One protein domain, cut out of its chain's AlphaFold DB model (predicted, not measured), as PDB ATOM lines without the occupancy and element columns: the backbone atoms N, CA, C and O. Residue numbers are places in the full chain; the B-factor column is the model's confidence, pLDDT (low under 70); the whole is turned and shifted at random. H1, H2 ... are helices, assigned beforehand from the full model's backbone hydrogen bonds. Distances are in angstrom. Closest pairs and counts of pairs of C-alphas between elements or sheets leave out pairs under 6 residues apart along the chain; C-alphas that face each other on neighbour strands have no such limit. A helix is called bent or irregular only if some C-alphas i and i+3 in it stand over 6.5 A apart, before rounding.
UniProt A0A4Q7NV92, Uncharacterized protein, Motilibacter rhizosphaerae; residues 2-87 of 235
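AT A GLANCE: This is residues 2 to 87 of the 235 residues of an uncharacterized protein of Motilibacter rhizosphaerae (UniProt A0A4Q7NV92). Four helices make a small body in which H2 and H4 touch between H3 on one side and H1 on the other, H1 packing on H2 through residues 3 to 7. The fifth helix, H5, is set apart from this body toward one end of the long axis, after the link of residues 63 to 72. The printed part has 86 residues with five named helices, in the order H1 to H5, and no named strand; the class is all helix. The whole is compact, with a radius of gyration of the C-alphas of 12.5 A, yet elongated, spanning 38 by 24 by 20 A.

HOW THE PARTS SIT: The longest helix, H4, residues 50 to 62, touches H3, residues 36 to 42, and the two form a helical hairpin; their closest C-alphas, of Ala 37 and Ala 59, are 4.7 A apart. H2, residues 21 to 30, is the hub, touching three helices. It runs the same way as H4 at a shallow tilt of 31 degrees, touching residues 52 to 56 alone, closest at the C-alphas of Leu 21 and Phe 56, 7.0 A. H2 touches H3 at a steep tilt of 64 degrees, the closest C-alphas, of Ala 22 and Ala 42, being 4.4 A apart. H1, residues 2 to 13, makes a helical hairpin with H2, at 17 degrees, closest at the C-alphas of Ile 4 and Thr 24, 6.8 A. H5, residues 73 to 83, is apart from H4, but only just: their closest C-alphas are 8.4 A apart. Every O i to N i+4 pair is within hydrogen-bond range in H1, H2, H3 and H4; in H5 5 of 7 are.

IN THESE COORDINATES: H4 is 18.5 A long from first to last C-alpha, H1 16.4 A, H5 16.0 A, H2 14.2 A and H3 10.3 A. C-alpha 2, where H1 begins, is at (172.594, 170.618, 269.114), and C-alpha 83, where H5 ends, is at (154.551, 191.624, 255.472). H5 is irregular, only just: C-alphas 80 and 83 are 6.7 A apart.

THE WHOLE: The C-alphas farthest apart, of Gly 32 and Arg 84, are 38.8 A apart. The printed part has no cut and no long link. Residues 68 to 86 have pLDDT under 70.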
ATOM      1  N   ASP A   2     172.649 170.373 270.559       84.38
ATOM      2  CA  ASP A   2     172.594 170.618 269.114       84.38
ATOM      3  C   ASP A   2     171.200 171.016 268.633       84.38
ATOM      4  O   ASP A   2     171.083 171.916 267.810       84.38
ATOM      5  N   ARG A   3     170.137 170.462 269.228       86.00
ATOM      6  CA  ARG A   3     168.764 170.815 268.858       86.00
ATOM      7  C   ARG A   3     168.383 172.259 269.183       86.00
ATOM      8  O   ARG A   3     167.799 172.921 268.335       86.00
ATOM      9  N   ILE A   4     168.784 172.786 270.345       89.25
ATOM     10  CA  ILE A   4     168.581 174.211 270.667       89.25
ATOM     11  C   ILE A   4     169.331 175.080 269.658       89.25
ATOM     12  O   ILE A   4     168.774 176.049 269.153       89.25
ATOM     13  N   ARG A   5     170.573 174.714 269.313       87.94
ATOM     14  CA  ARG A   5     171.360 175.444 268.312       87.94
ATOM     15  C   ARG A   5     170.694 175.417 266.932       87.94
ATOM     16  O   ARG A   5     170.605 176.466 266.303       87.94
ATOM     17  N   SER A   6     170.198 174.265 266.483       86.94
ATOM     18  CA  SER A   6     169.474 174.136 265.212       86.94
ATOM     19  C   SER A   6     168.192 174.967 265.195       86.94
ATOM     20  O   SER A   6     167.947 175.678 264.228       86.94
ATOM     21  N   THR A   7     167.418 174.965 266.281       89.19
ATOM     22  CA  THR A   7     166.214 175.800 266.392       89.19
ATOM     23  C   THR A   7     166.554 177.293 266.420       89.19
ATOM     24  O   THR A   7     165.869 178.089 265.784       89.19
ATOM     25  N   LEU A   8     167.651 177.699 267.071       88.25
ATOM     26  CA  LEU A   8     168.141 179.083 267.005       88.25
ATOM     27  C   LEU A   8     168.566 179.479 265.585       88.25
ATOM     28  O   LEU A   8     168.290 180.599 265.164       88.25
ATOM     29  N   LEU A   9     169.208 178.577 264.834       86.62
ATOM     30  CA  LEU A   9     169.535 178.811 263.425       86.62
ATOM     31  C   LEU A   9     168.265 178.968 262.583       86.62
ATOM     32  O   LEU A   9     168.166 179.921 261.817       86.62
ATOM     33  N   ALA A  10     167.272 178.100 262.776       85.50
ATOM     34  CA  ALA A  10     165.991 178.194 262.084       85.50
ATOM     35  C   ALA A  10     165.266 179.515 262.398       85.50
ATOM     36  O   ALA A  10     164.763 180.162 261.485       85.50
ATOM     37  N   LEU A  11     165.286 179.983 263.650       85.06
ATOM     38  CA  LEU A  11     164.737 181.290 264.032       85.06
ATOM     39  C   LEU A  11     165.466 182.464 263.360       85.06
ATOM     40  O   LEU A  11     164.839 183.465 263.018       85.06
ATOM     41  N   VAL A  12     166.783 182.356 263.164       84.88
ATOM     42  CA  VAL A  12     167.589 183.381 262.481       84.88
ATOM     43  C   VAL A  12     167.291 183.433 260.981       84.88
ATOM     44  O   VAL A  12     167.229 184.522 260.412       84.88
ATOM     45  N   LEU A  13     167.118 182.276 260.343       81.50
ATOM     46  CA  LEU A  13     166.927 182.158 258.891       81.50
ATOM     47  C   LEU A  13     165.461 182.318 258.476       81.50
ATOM     48  O   LEU A  13     165.169 182.815 257.388       81.50
ATOM     49  N   HIS A  14     164.546 181.932 259.361       80.81
ATOM     50  CA  HIS A  14     163.102 181.946 259.165       80.81
ATOM     51  C   HIS A  14     162.396 182.571 260.369       80.81
ATOM     52  O   HIS A  14     161.645 181.896 261.081       80.81
ATOM     53  N   PRO A  15     162.576 183.880 260.599       73.50
ATOM     54  CA  PRO A  15     161.986 184.531 261.761       73.50
ATOM     55  C   PRO A  15     160.460 184.596 261.722       73.50
ATOM     56  O   PRO A  15     159.847 184.839 262.750       73.50
ATOM     57  N   THR A  16     159.823 184.380 260.573       72.19
ATOM     58  CA  THR A  16     158.356 184.291 260.449       72.19
ATOM     59  C   THR A  16     157.847 182.855 260.323       72.19
ATOM     60  O   THR A  16     156.637 182.643 260.318       72.19
ATOM     61  N   GLY A  17     158.744 181.865 260.229       74.69
ATOM     62  CA  GLY A  17     158.376 180.449 260.171       74.69
ATOM     63  C   GLY A  17     157.809 179.964 261.501       74.69
ATOM     64  O   GLY A  17     158.110 180.550 262.532       74.69
ATOM     65  N   GLN A  18     156.985 178.917 261.481       81.44
ATOM     66  CA  GLN A  18     156.526 178.263 262.708       81.44
ATOM     67  C   GLN A  18     157.594 177.298 263.222       81.44
ATOM     68  O   GLN A  18     158.090 176.469 262.461       81.44
ATOM     69  N   HIS A  19     157.898 177.382 264.514       84.38
ATOM     70  CA  HIS A  19     158.881 176.541 265.193       84.38
ATOM     71  C   HIS A  19     158.259 175.852 266.412       84.38
ATOM     72  O   HIS A  19     157.596 176.487 267.231       84.38
ATOM     73  N   ASP A  20     158.530 174.561 266.597       89.69
ATOM     74  CA  ASP A  20     158.044 173.799 267.756       89.69
ATOM     75  C   ASP A  20     158.917 174.058 269.002       89.69
ATOM     76  O   ASP A  20     159.634 173.181 269.493       89.69
ATOM     77  N   LEU A  21     158.891 175.295 269.513       92.12
ATOM     78  CA  LEU A  21     159.782 175.755 270.587       92.12
ATOM     79  C   LEU A  21     159.556 175.016 271.912       92.12
ATOM     80  O   LEU A  21     160.520 174.600 272.553       92.12
ATOM     81  N   ALA A  22     158.296 174.804 272.302       92.69
ATOM     82  CA  ALA A  22     157.957 174.069 273.524       92.69
ATOM     83  C   ALA A  22     158.389 172.595 273.449       92.69
ATOM     84  O   ALA A  22     158.955 172.068 274.407       92.69
ATOM     85  N   LEU A  23     158.210 171.949 272.290       92.94
ATOM     86  CA  LEU A  23     158.692 170.584 272.067       92.94
ATOM     87  C   LEU A  23     160.223 170.528 272.117       92.94
ATOM     88  O   LEU A  23     160.779 169.707 272.842       92.94
ATOM     89  N   THR A  24     160.890 171.458 271.428       94.06
ATOM     90  CA  THR A  24     162.355 171.583 271.439       94.06
ATOM     91  C   THR A  24     162.886 171.724 272.868       94.06
ATOM     92  O   THR A  24     163.873 171.084 273.230       94.06
ATOM     93  N   ALA A  25     162.242 172.555 273.692       94.50
ATOM     94  CA  ALA A  25     162.631 172.749 275.083       94.50
ATOM     95  C   ALA A  25     162.420 171.483 275.927       94.50
ATOM     96  O   ALA A  25     163.307 171.106 276.692       94.50
ATOM     97  N   ALA A  26     161.288 170.791 275.757       94.75
ATOM     98  CA  ALA A  26     161.004 169.538 276.454       94.75
ATOM     99  C   ALA A  26     162.024 168.437 276.116       94.75
ATOM    100  O   ALA A  26     162.500 167.731 277.004       94.75
ATOM    101  N   GLU A  27     162.407 168.316 274.847       94.00
ATOM    102  CA  GLU A  27     163.425 167.359 274.408       94.00
ATOM    103  C   GLU A  27     164.814 167.731 274.929       94.00
ATOM    104  O   GLU A  27     165.547 166.862 275.393       94.00
ATOM    105  N   ALA A  28     165.166 169.019 274.938       94.31
ATOM    106  CA  ALA A  28     166.430 169.474 275.506       94.31
ATOM    107  C   ALA A  28     166.536 169.182 277.015       94.31
ATOM    108  O   ALA A  28     167.598 168.760 277.478       94.31
ATOM    109  N   LEU A  29     165.437 169.339 277.765       95.31
ATOM    110  CA  LEU A  29     165.353 168.919 279.169       95.31
ATOM    111  C   LEU A  29     165.546 167.406 279.316       95.31
ATOM    112  O   LEU A  29     166.275 166.959 280.202       95.31
ATOM    113  N   ALA A  30     164.943 166.610 278.429       95.12
ATOM    114  CA  ALA A  30     165.121 165.158 278.413       95.12
ATOM    115  C   ALA A  30     166.569 164.734 278.082       95.12
ATOM    116  O   ALA A  30     167.030 163.703 278.568       95.12
ATOM    117  N   GLU A  31     167.305 165.544 277.313       93.50
ATOM    118  CA  GLU A  31     168.743 165.381 277.046       93.50
ATOM    119  C   GLU A  31     169.645 165.826 278.217       93.50
ATOM    120  O   GLU A  31     170.867 165.700 278.136       93.50
ATOM    121  N   GLY A  32     169.071 166.343 279.309       93.81
ATOM    122  CA  GLY A  32     169.806 166.780 280.498       93.81
ATOM    123  C   GLY A  32     170.339 168.213 280.433       93.81
ATOM    124  O   GLY A  32     171.126 168.601 281.296       93.81
ATOM    125  N   LEU A  33     169.928 169.009 279.440       94.12
ATOM    126  CA  LEU A  33     170.109 170.460 279.496       94.12
ATOM    127  C   LEU A  33     169.087 171.055 280.449       94.12
ATOM    128  O   LEU A  33     167.948 170.610 280.477       94.12
ATOM    129  N   ASP A  34     169.463 172.076 281.208       94.75
ATOM    130  CA  ASP A  34     168.560 172.630 282.205       94.75
ATOM    131  C   ASP A  34     168.817 174.116 282.430       94.75
ATOM    132  O   ASP A  34     169.955 174.545 282.632       94.75
ATOM    133  N   SER A  35     167.742 174.895 282.398       95.50
ATOM    134  CA  SER A  35     167.733 176.308 282.752       95.50
ATOM    135  C   SER A  35     166.323 176.713 283.209       95.50
ATOM    136  O   SER A  35     165.341 176.081 282.794       95.50
ATOM    137  N   PRO A  36     166.178 177.742 284.065       96.81
ATOM    138  CA  PRO A  36     164.868 178.237 284.480       96.81
ATOM    139  C   PRO A  36     163.943 178.563 283.301       96.81
ATOM    140  O   PRO A  36     162.814 178.070 283.272       96.81
ATOM    141  N   ALA A  37     164.428 179.312 282.307       94.12
ATOM    142  CA  ALA A  37     163.626 179.674 281.145       94.12
ATOM    143  C   ALA A  37     163.304 178.460 280.261       94.12
ATOM    144  O   ALA A  37     162.196 178.364 279.740       94.12
ATOM    145  N   LEU A  38     164.216 177.486 280.131       95.56
ATOM    146  CA  LEU A  38     163.969 176.274 279.342       95.56
ATOM    147  C   LEU A  38     162.797 175.453 279.905       95.56
ATOM    148  O   LEU A  38     161.952 174.980 279.143       95.56
ATOM    149  N   ARG A  39     162.712 175.321 281.237       96.31
ATOM    150  CA  ARG A  39     161.577 174.660 281.911       96.31
ATOM    151  C   ARG A  39     160.266 175.390 281.670       96.31
ATOM    152  O   ARG A  39     159.236 174.744 281.491       96.31
ATOM    153  N   GLU A  40     160.304 176.717 281.673       95.81
ATOM    154  CA  GLU A  40     159.125 177.534 281.414       95.81
ATOM    155  C   GLU A  40     158.651 177.371 279.963       95.81
ATOM    156  O   GLU A  40     157.479 177.064 279.761       95.81
ATOM    157  N   VAL A  41     159.552 177.426 278.969       95.12
ATOM    158  CA  VAL A  41     159.199 177.184 277.553       95.12
ATOM    159  C   VAL A  41     158.584 175.799 277.351       95.12
ATOM    160  O   VAL A  41     157.573 175.677 276.664       95.12
ATOM    161  N   ALA A  42     159.152 174.757 277.962       94.94
ATOM    162  CA  ALA A  42     158.634 173.391 277.850       94.94
ATOM    163  C   ALA A  42     157.219 173.221 278.438       94.94
ATOM    164  O   ALA A  42     156.504 172.291 278.065       94.94
ATOM    165  N   GLY A  43     156.818 174.105 279.359       93.00
ATOM    166  CA  GLY A  43     155.484 174.128 279.957       93.00
ATOM    167  C   GLY A  43     154.445 174.932 279.169       93.00
ATOM    168  O   GLY A  43     153.264 174.899 279.524       93.00
ATOM    169  N   LEU A  44     154.851 175.661 278.123       92.50
ATOM    170  CA  LEU A  44     153.940 176.458 277.306       92.50
ATOM    171  C   LEU A  44     153.157 175.585 276.309       92.50
ATOM    172  O   LEU A  44     153.613 174.510 275.911       92.50
ATOM    173  N   PRO A  45     151.969 176.037 275.860       88.19
ATOM    174  CA  PRO A  45     151.291 175.426 274.722       88.19
ATOM    175  C   PRO A  45     152.201 175.374 273.486       88.19
ATOM    176  O   PRO A  45     153.072 176.226 273.326       88.19
ATOM    177  N   LEU A  46     151.943 174.432 272.571       82.12
ATOM    178  CA  LEU A  46     152.604 174.344 271.259       82.12
ATOM    179  C   LEU A  46     152.181 175.520 270.358       82.12
ATOM    180  O   LEU A  46     151.404 175.367 269.416       82.12
ATOM    181  N   ARG A  47     152.623 176.726 270.712       80.81
ATOM    182  CA  ARG A  47     152.386 177.978 270.002       80.81
ATOM    183  C   ARG A  47     153.711 178.697 269.840       80.81
ATOM    184  O   ARG A  47     154.455 178.877 270.803       80.81
ATOM    185  N   ASP A  48     153.952 179.138 268.619       80.25
ATOM    186  CA  ASP A  48     155.114 179.934 268.262       80.25
ATOM    187  C   ASP A  48     154.720 181.413 268.183       80.25
ATOM    188  O   ASP A  48     154.479 181.956 267.106       80.25
ATOM    189  N   ASP A  49     154.543 182.030 269.352       83.69
ATOM    190  CA  ASP A  49     154.289 183.464 269.486       83.69
ATOM    191  C   ASP A  49     155.525 184.212 270.009       83.69
ATOM    192  O   ASP A  49     156.506 183.614 270.463       83.69
ATOM    193  N   ASP A  50     155.491 185.543 269.938       80.50
ATOM    194  CA  ASP A  50     156.617 186.399 270.330       80.50
ATOM    195  C   ASP A  50     157.035 186.209 271.795       80.50
ATOM    196  O   ASP A  50     158.210 186.392 272.135       80.50
ATOM    197  N   GLY A  51     156.094 185.818 272.661       83.38
ATOM    198  CA  GLY A  51     156.353 185.493 274.059       83.38
ATOM    199  C   GLY A  51     157.180 184.219 274.182       83.38
ATOM    200  O   GLY A  51     158.263 184.251 274.774       83.38
ATOM    201  N   THR A  52     156.726 183.130 273.553       88.19
ATOM    202  CA  THR A  52     157.456 181.852 273.506       88.19
ATOM    203  C   THR A  52     158.850 182.029 272.901       88.19
ATOM    204  O   THR A  52     159.834 181.545 273.461       88.19
ATOM    205  N   ARG A  53     158.968 182.779 271.798       88.56
ATOM    206  CA  ARG A  53     160.253 183.080 271.143       88.56
ATOM    207  C   ARG A  53     161.194 183.847 272.051       88.56
ATOM    208  O   ARG A  53     162.349 183.462 272.203       88.56
ATOM    209  N   SER A  54     160.708 184.919 272.673       87.31
ATOM    210  CA  SER A  54     161.519 185.737 273.577       87.31
ATOM    211  C   SER A  54     162.050 184.916 274.746       87.31
ATOM    212  O   SER A  54     163.229 185.023 275.079       87.31
ATOM    213  N   LEU A  55     161.208 184.061 275.328       89.69
ATOM    214  CA  LEU A  55     161.594 183.182 276.426       89.69
ATOM    215  C   LEU A  55     162.579 182.088 275.978       89.69
ATOM    216  O   LEU A  55     163.531 181.789 276.695       89.69
ATOM    217  N   PHE A  56     162.426 181.551 274.764       90.62
ATOM    218  CA  PHE A  56     163.384 180.607 274.182       90.62
ATOM    219  C   PHE A  56     164.769 181.237 273.964       90.62
ATOM    220  O   PHE A  56     165.787 180.591 274.205       90.62
ATOM    221  N   LEU A  57     164.831 182.515 273.573       89.88
ATOM    222  CA  LEU A  57     166.098 183.250 273.486       89.88
ATOM    223  C   LEU A  57     166.745 183.450 274.866       89.88
ATOM    224  O   LEU A  57     167.963 183.336 274.973       89.88
ATOM    225  N   VAL A  58     165.957 183.686 275.922       90.69
ATOM    226  CA  VAL A  58     166.476 183.729 277.303       90.69
ATOM    227  C   VAL A  58     167.035 182.365 277.710       90.69
ATOM    228  O   VAL A  58     168.145 182.294 278.228       90.69
ATOM    229  N   ALA A  59     166.325 181.272 277.410       92.88
ATOM    230  CA  ALA A  59     166.815 179.920 277.677       92.88
ATOM    231  C   ALA A  59     168.153 179.639 276.970       92.88
ATOM    232  O   ALA A  59     169.061 179.059 277.559       92.88
ATOM    233  N   ALA A  60     168.312 180.093 275.724       90.88
ATOM    234  CA  ALA A  60     169.579 179.994 275.010       90.88
ATOM    235  C   ALA A  60     170.713 180.773 275.703       90.88
ATOM    236  O   ALA A  60     171.816 180.239 275.835       90.88
ATOM    237  N   GLU A  61     170.443 181.992 276.179       90.25
ATOM    238  CA  GLU A  61     171.414 182.808 276.923       90.25
ATOM    239  C   GLU A  61     171.857 182.127 278.221       90.25
ATOM    240  O   GLU A  61     173.054 182.022 278.489       90.25
ATOM    241  N   GLU A  62     170.906 181.607 279.002       92.88
ATOM    242  CA  GLU A  62     171.181 180.894 280.256       92.88
ATOM    243  C   GLU A  62     172.044 179.642 280.038       92.88
ATOM    244  O   GLU A  62     172.870 179.297 280.883       92.88
ATOM    245  N   LEU A  63     171.892 178.982 278.886       91.75
ATOM    246  CA  LEU A  63     172.699 177.830 278.476       91.75
ATOM    247  C   LEU A  63     174.063 178.222 277.879       91.75
ATOM    248  O   LEU A  63     174.812 177.351 277.426       91.75
ATOM    249  N   GLY A  64     174.396 179.517 277.859       89.69
ATOM    250  CA  GLY A  64     175.653 180.048 277.335       89.69
ATOM    251  C   GLY A  64     175.744 180.042 275.810       89.69
ATOM    252  O   GLY A  64     176.842 180.167 275.262       89.69
ATOM    253  N   LEU A  65     174.621 179.880 275.107       87.06
ATOM    254  CA  LEU A  65     174.591 179.995 273.656       87.06
ATOM    255  C   LEU A  65     174.555 181.476 273.264       87.06
ATOM    256  O   LEU A  65     173.863 182.274 273.901       87.06
ATOM    257  N   PRO A  66     175.273 181.863 272.201       82.31
ATOM    258  CA  PRO A  66     175.212 183.223 271.711       82.31
ATOM    259  C   PRO A  66     173.812 183.465 271.166       82.31
ATOM    260  O   PRO A  66     173.432 182.958 270.111       82.31
ATOM    261  N   VAL A  67     173.038 184.255 271.897       74.81
ATOM    262  CA  VAL A  67     171.761 184.738 271.399       74.81
ATOM    263  C   VAL A  67     172.071 185.709 270.268       74.81
ATOM    264  O   VAL A  67     172.904 186.605 270.454       74.81
ATOM    265  N   PRO A  68     171.425 185.568 269.102       62.75
ATOM    266  CA  PRO A  68     171.425 186.600 268.082       62.75
ATOM    267  C   PRO A  68     170.887 187.885 268.717       62.75
ATOM    268  O   PRO A  68     169.678 188.101 268.795       62.75
ATOM    269  N   SER A  69     171.773 188.720 269.266       51.34
ATOM    270  CA  SER A  69     171.363 189.982 269.853       51.34
ATOM    271  C   SER A  69     170.899 190.858 268.705       51.34
ATOM    272  O   SER A  69     171.652 191.479 267.957       51.34
ATOM    273  N   ALA A  70     169.586 190.894 268.566       42.41
ATOM    274  CA  ALA A  70     168.893 192.064 268.126       42.41
ATOM    275  C   ALA A  70     169.364 193.260 268.971       42.41
ATOM    276  O   ALA A  70     168.712 193.639 269.943       42.41
ATOM    277  N   GLY A  71     170.417 193.959 268.536       34.53
ATOM    278  CA  GLY A  71     170.346 195.419 268.606       34.53
ATOM    279  C   GLY A  71     168.959 195.796 268.088       34.53
ATOM    280  O   GLY A  71     168.508 195.149 267.153       34.53
ATOM    281  N   THR A  72     168.253 196.729 268.723       39.16
ATOM    282  CA  THR A  72     166.813 197.076 268.607       39.16
ATOM    283  C   THR A  72     166.148 196.915 267.216       39.16
ATOM    284  O   THR A  72     164.939 196.756 267.100       39.16
ATOM    285  N   GLN A  73     166.943 196.904 266.153       40.44
ATOM    286  CA  GLN A  73     166.649 196.511 264.779       40.44
ATOM    287  C   GLN A  73     166.308 195.021 264.534       40.44
ATOM    288  O   GLN A  73     165.522 194.755 263.638       40.44
ATOM    289  N   GLY A  74     166.859 194.050 265.273       40.88
ATOM    290  CA  GLY A  74     166.629 192.609 265.071       40.88
ATOM    291  C   GLY A  74     165.276 192.128 265.605       40.88
ATOM    292  O   GLY A  74     164.559 191.442 264.893       40.88
ATOM    293  N   ARG A  75     164.866 192.589 266.796       41.94
ATOM    294  CA  ARG A  75     163.531 192.349 267.371       41.94
ATOM    295  C   ARG A  75     162.467 193.022 266.507       41.94
ATOM    296  O   ARG A  75     161.534 192.357 266.078       41.94
ATOM    297  N   ARG A  76     162.714 194.276 266.096       42.03
ATOM    298  CA  ARG A  76     161.882 194.961 265.095       42.03
ATOM    299  C   ARG A  76     161.850 194.256 263.741       42.03
ATOM    300  O   ARG A  76     160.855 194.378 263.054       42.03
ATOM    301  N   ARG A  77     162.913 193.572 263.308       47.38
ATOM    302  CA  ARG A  77     162.945 192.868 262.013       47.38
ATOM    303  C   ARG A  77     162.157 191.567 262.037       47.38
ATOM    304  O   ARG A  77     161.494 191.290 261.051       47.38
ATOM    305  N   ILE A  78     162.183 190.827 263.146       46.97
ATOM    306  CA  ILE A  78     161.295 189.673 263.357       46.97
ATOM    307  C   ILE A  78     159.830 190.151 263.398       46.97
ATOM    308  O   ILE A  78     158.995 189.588 262.700       46.97
ATOM    309  N   GLU A  79     159.545 191.265 264.088       43.19
ATOM    310  CA  GLU A  79     158.209 191.893 264.121       43.19
ATOM    311  C   GLU A  79     157.757 192.472 262.759       43.19
ATOM    312  O   GLU A  79     156.575 192.431 262.435       43.19
ATOM    313  N   LEU A  80     158.669 193.017 261.939       43.03
ATOM    314  CA  LEU A  80     158.360 193.663 260.645       43.03
ATOM    315  C   LEU A  80     158.409 192.709 259.438       43.03
ATOM    316  O   LEU A  80     157.994 193.097 258.345       43.03
ATOM    317  N   ALA A  81     158.935 191.491 259.595       48.75
ATOM    318  CA  ALA A  81     159.067 190.520 258.507       48.75
ATOM    319  C   ALA A  81     157.736 189.862 258.110       48.75
ATOM    320  O   ALA A  81     157.678 189.205 257.074       48.75
ATOM    321  N   HIS A  82     156.664 190.059 258.882       48.25
ATOM    322  CA  HIS A  82     155.357 189.460 258.600       48.25
ATOM    323  C   HIS A  82     154.729 189.902 257.261       48.25
ATOM    324  O   HIS A  82     153.896 189.166 256.739       48.25
ATOM    325  N   ASP A  83     155.172 191.025 256.670       42.91
ATOM    326  CA  ASP A  83     154.551 191.624 255.472       42.91
ATOM    327  C   ASP A  83     155.494 191.827 254.264       42.91
ATOM    328  O   ASP A  83     155.079 192.392 253.247       42.91
ATOM    329  N   ARG A  84     156.770 191.407 254.322       47.53
ATOM    330  CA  ARG A  84     157.725 191.586 253.206       47.53
ATOM    331  C   ARG A  84     158.424 190.291 252.816       47.53
ATOM    332  O   ARG A  84     158.879 189.538 253.668       47.53
ATOM    333  N   GLU A  85     158.546 190.084 251.506       54.41
ATOM    334  CA  GLU A  85     159.351 189.016 250.912       54.41
ATOM    335  C   GLU A  85     160.796 189.129 251.422       54.41
ATOM    336  O   GLU A  85     161.450 190.163 251.266       54.41
ATOM    337  N   TRP A  86     161.256 188.082 252.108       60.28
ATOM    338  CA  TRP A  86     162.565 188.025 252.748       60.28
ATOM    339  C   TRP A  86     163.664 188.054 251.681       60.28
ATOM    340  O   TRP A  86     163.852 187.089 250.939       60.28
ATOM    341  N   SER A  87     164.366 189.180 251.566       71.62
ATOM    342  CA  SER A  87     165.308 189.393 250.467       71.62
ATOM    343  C   SER A  87     166.644 188.682 250.703       71.62
ATOM    344  O   SER A  87     167.039 188.413 251.838       71.62
TER     345      SER A  87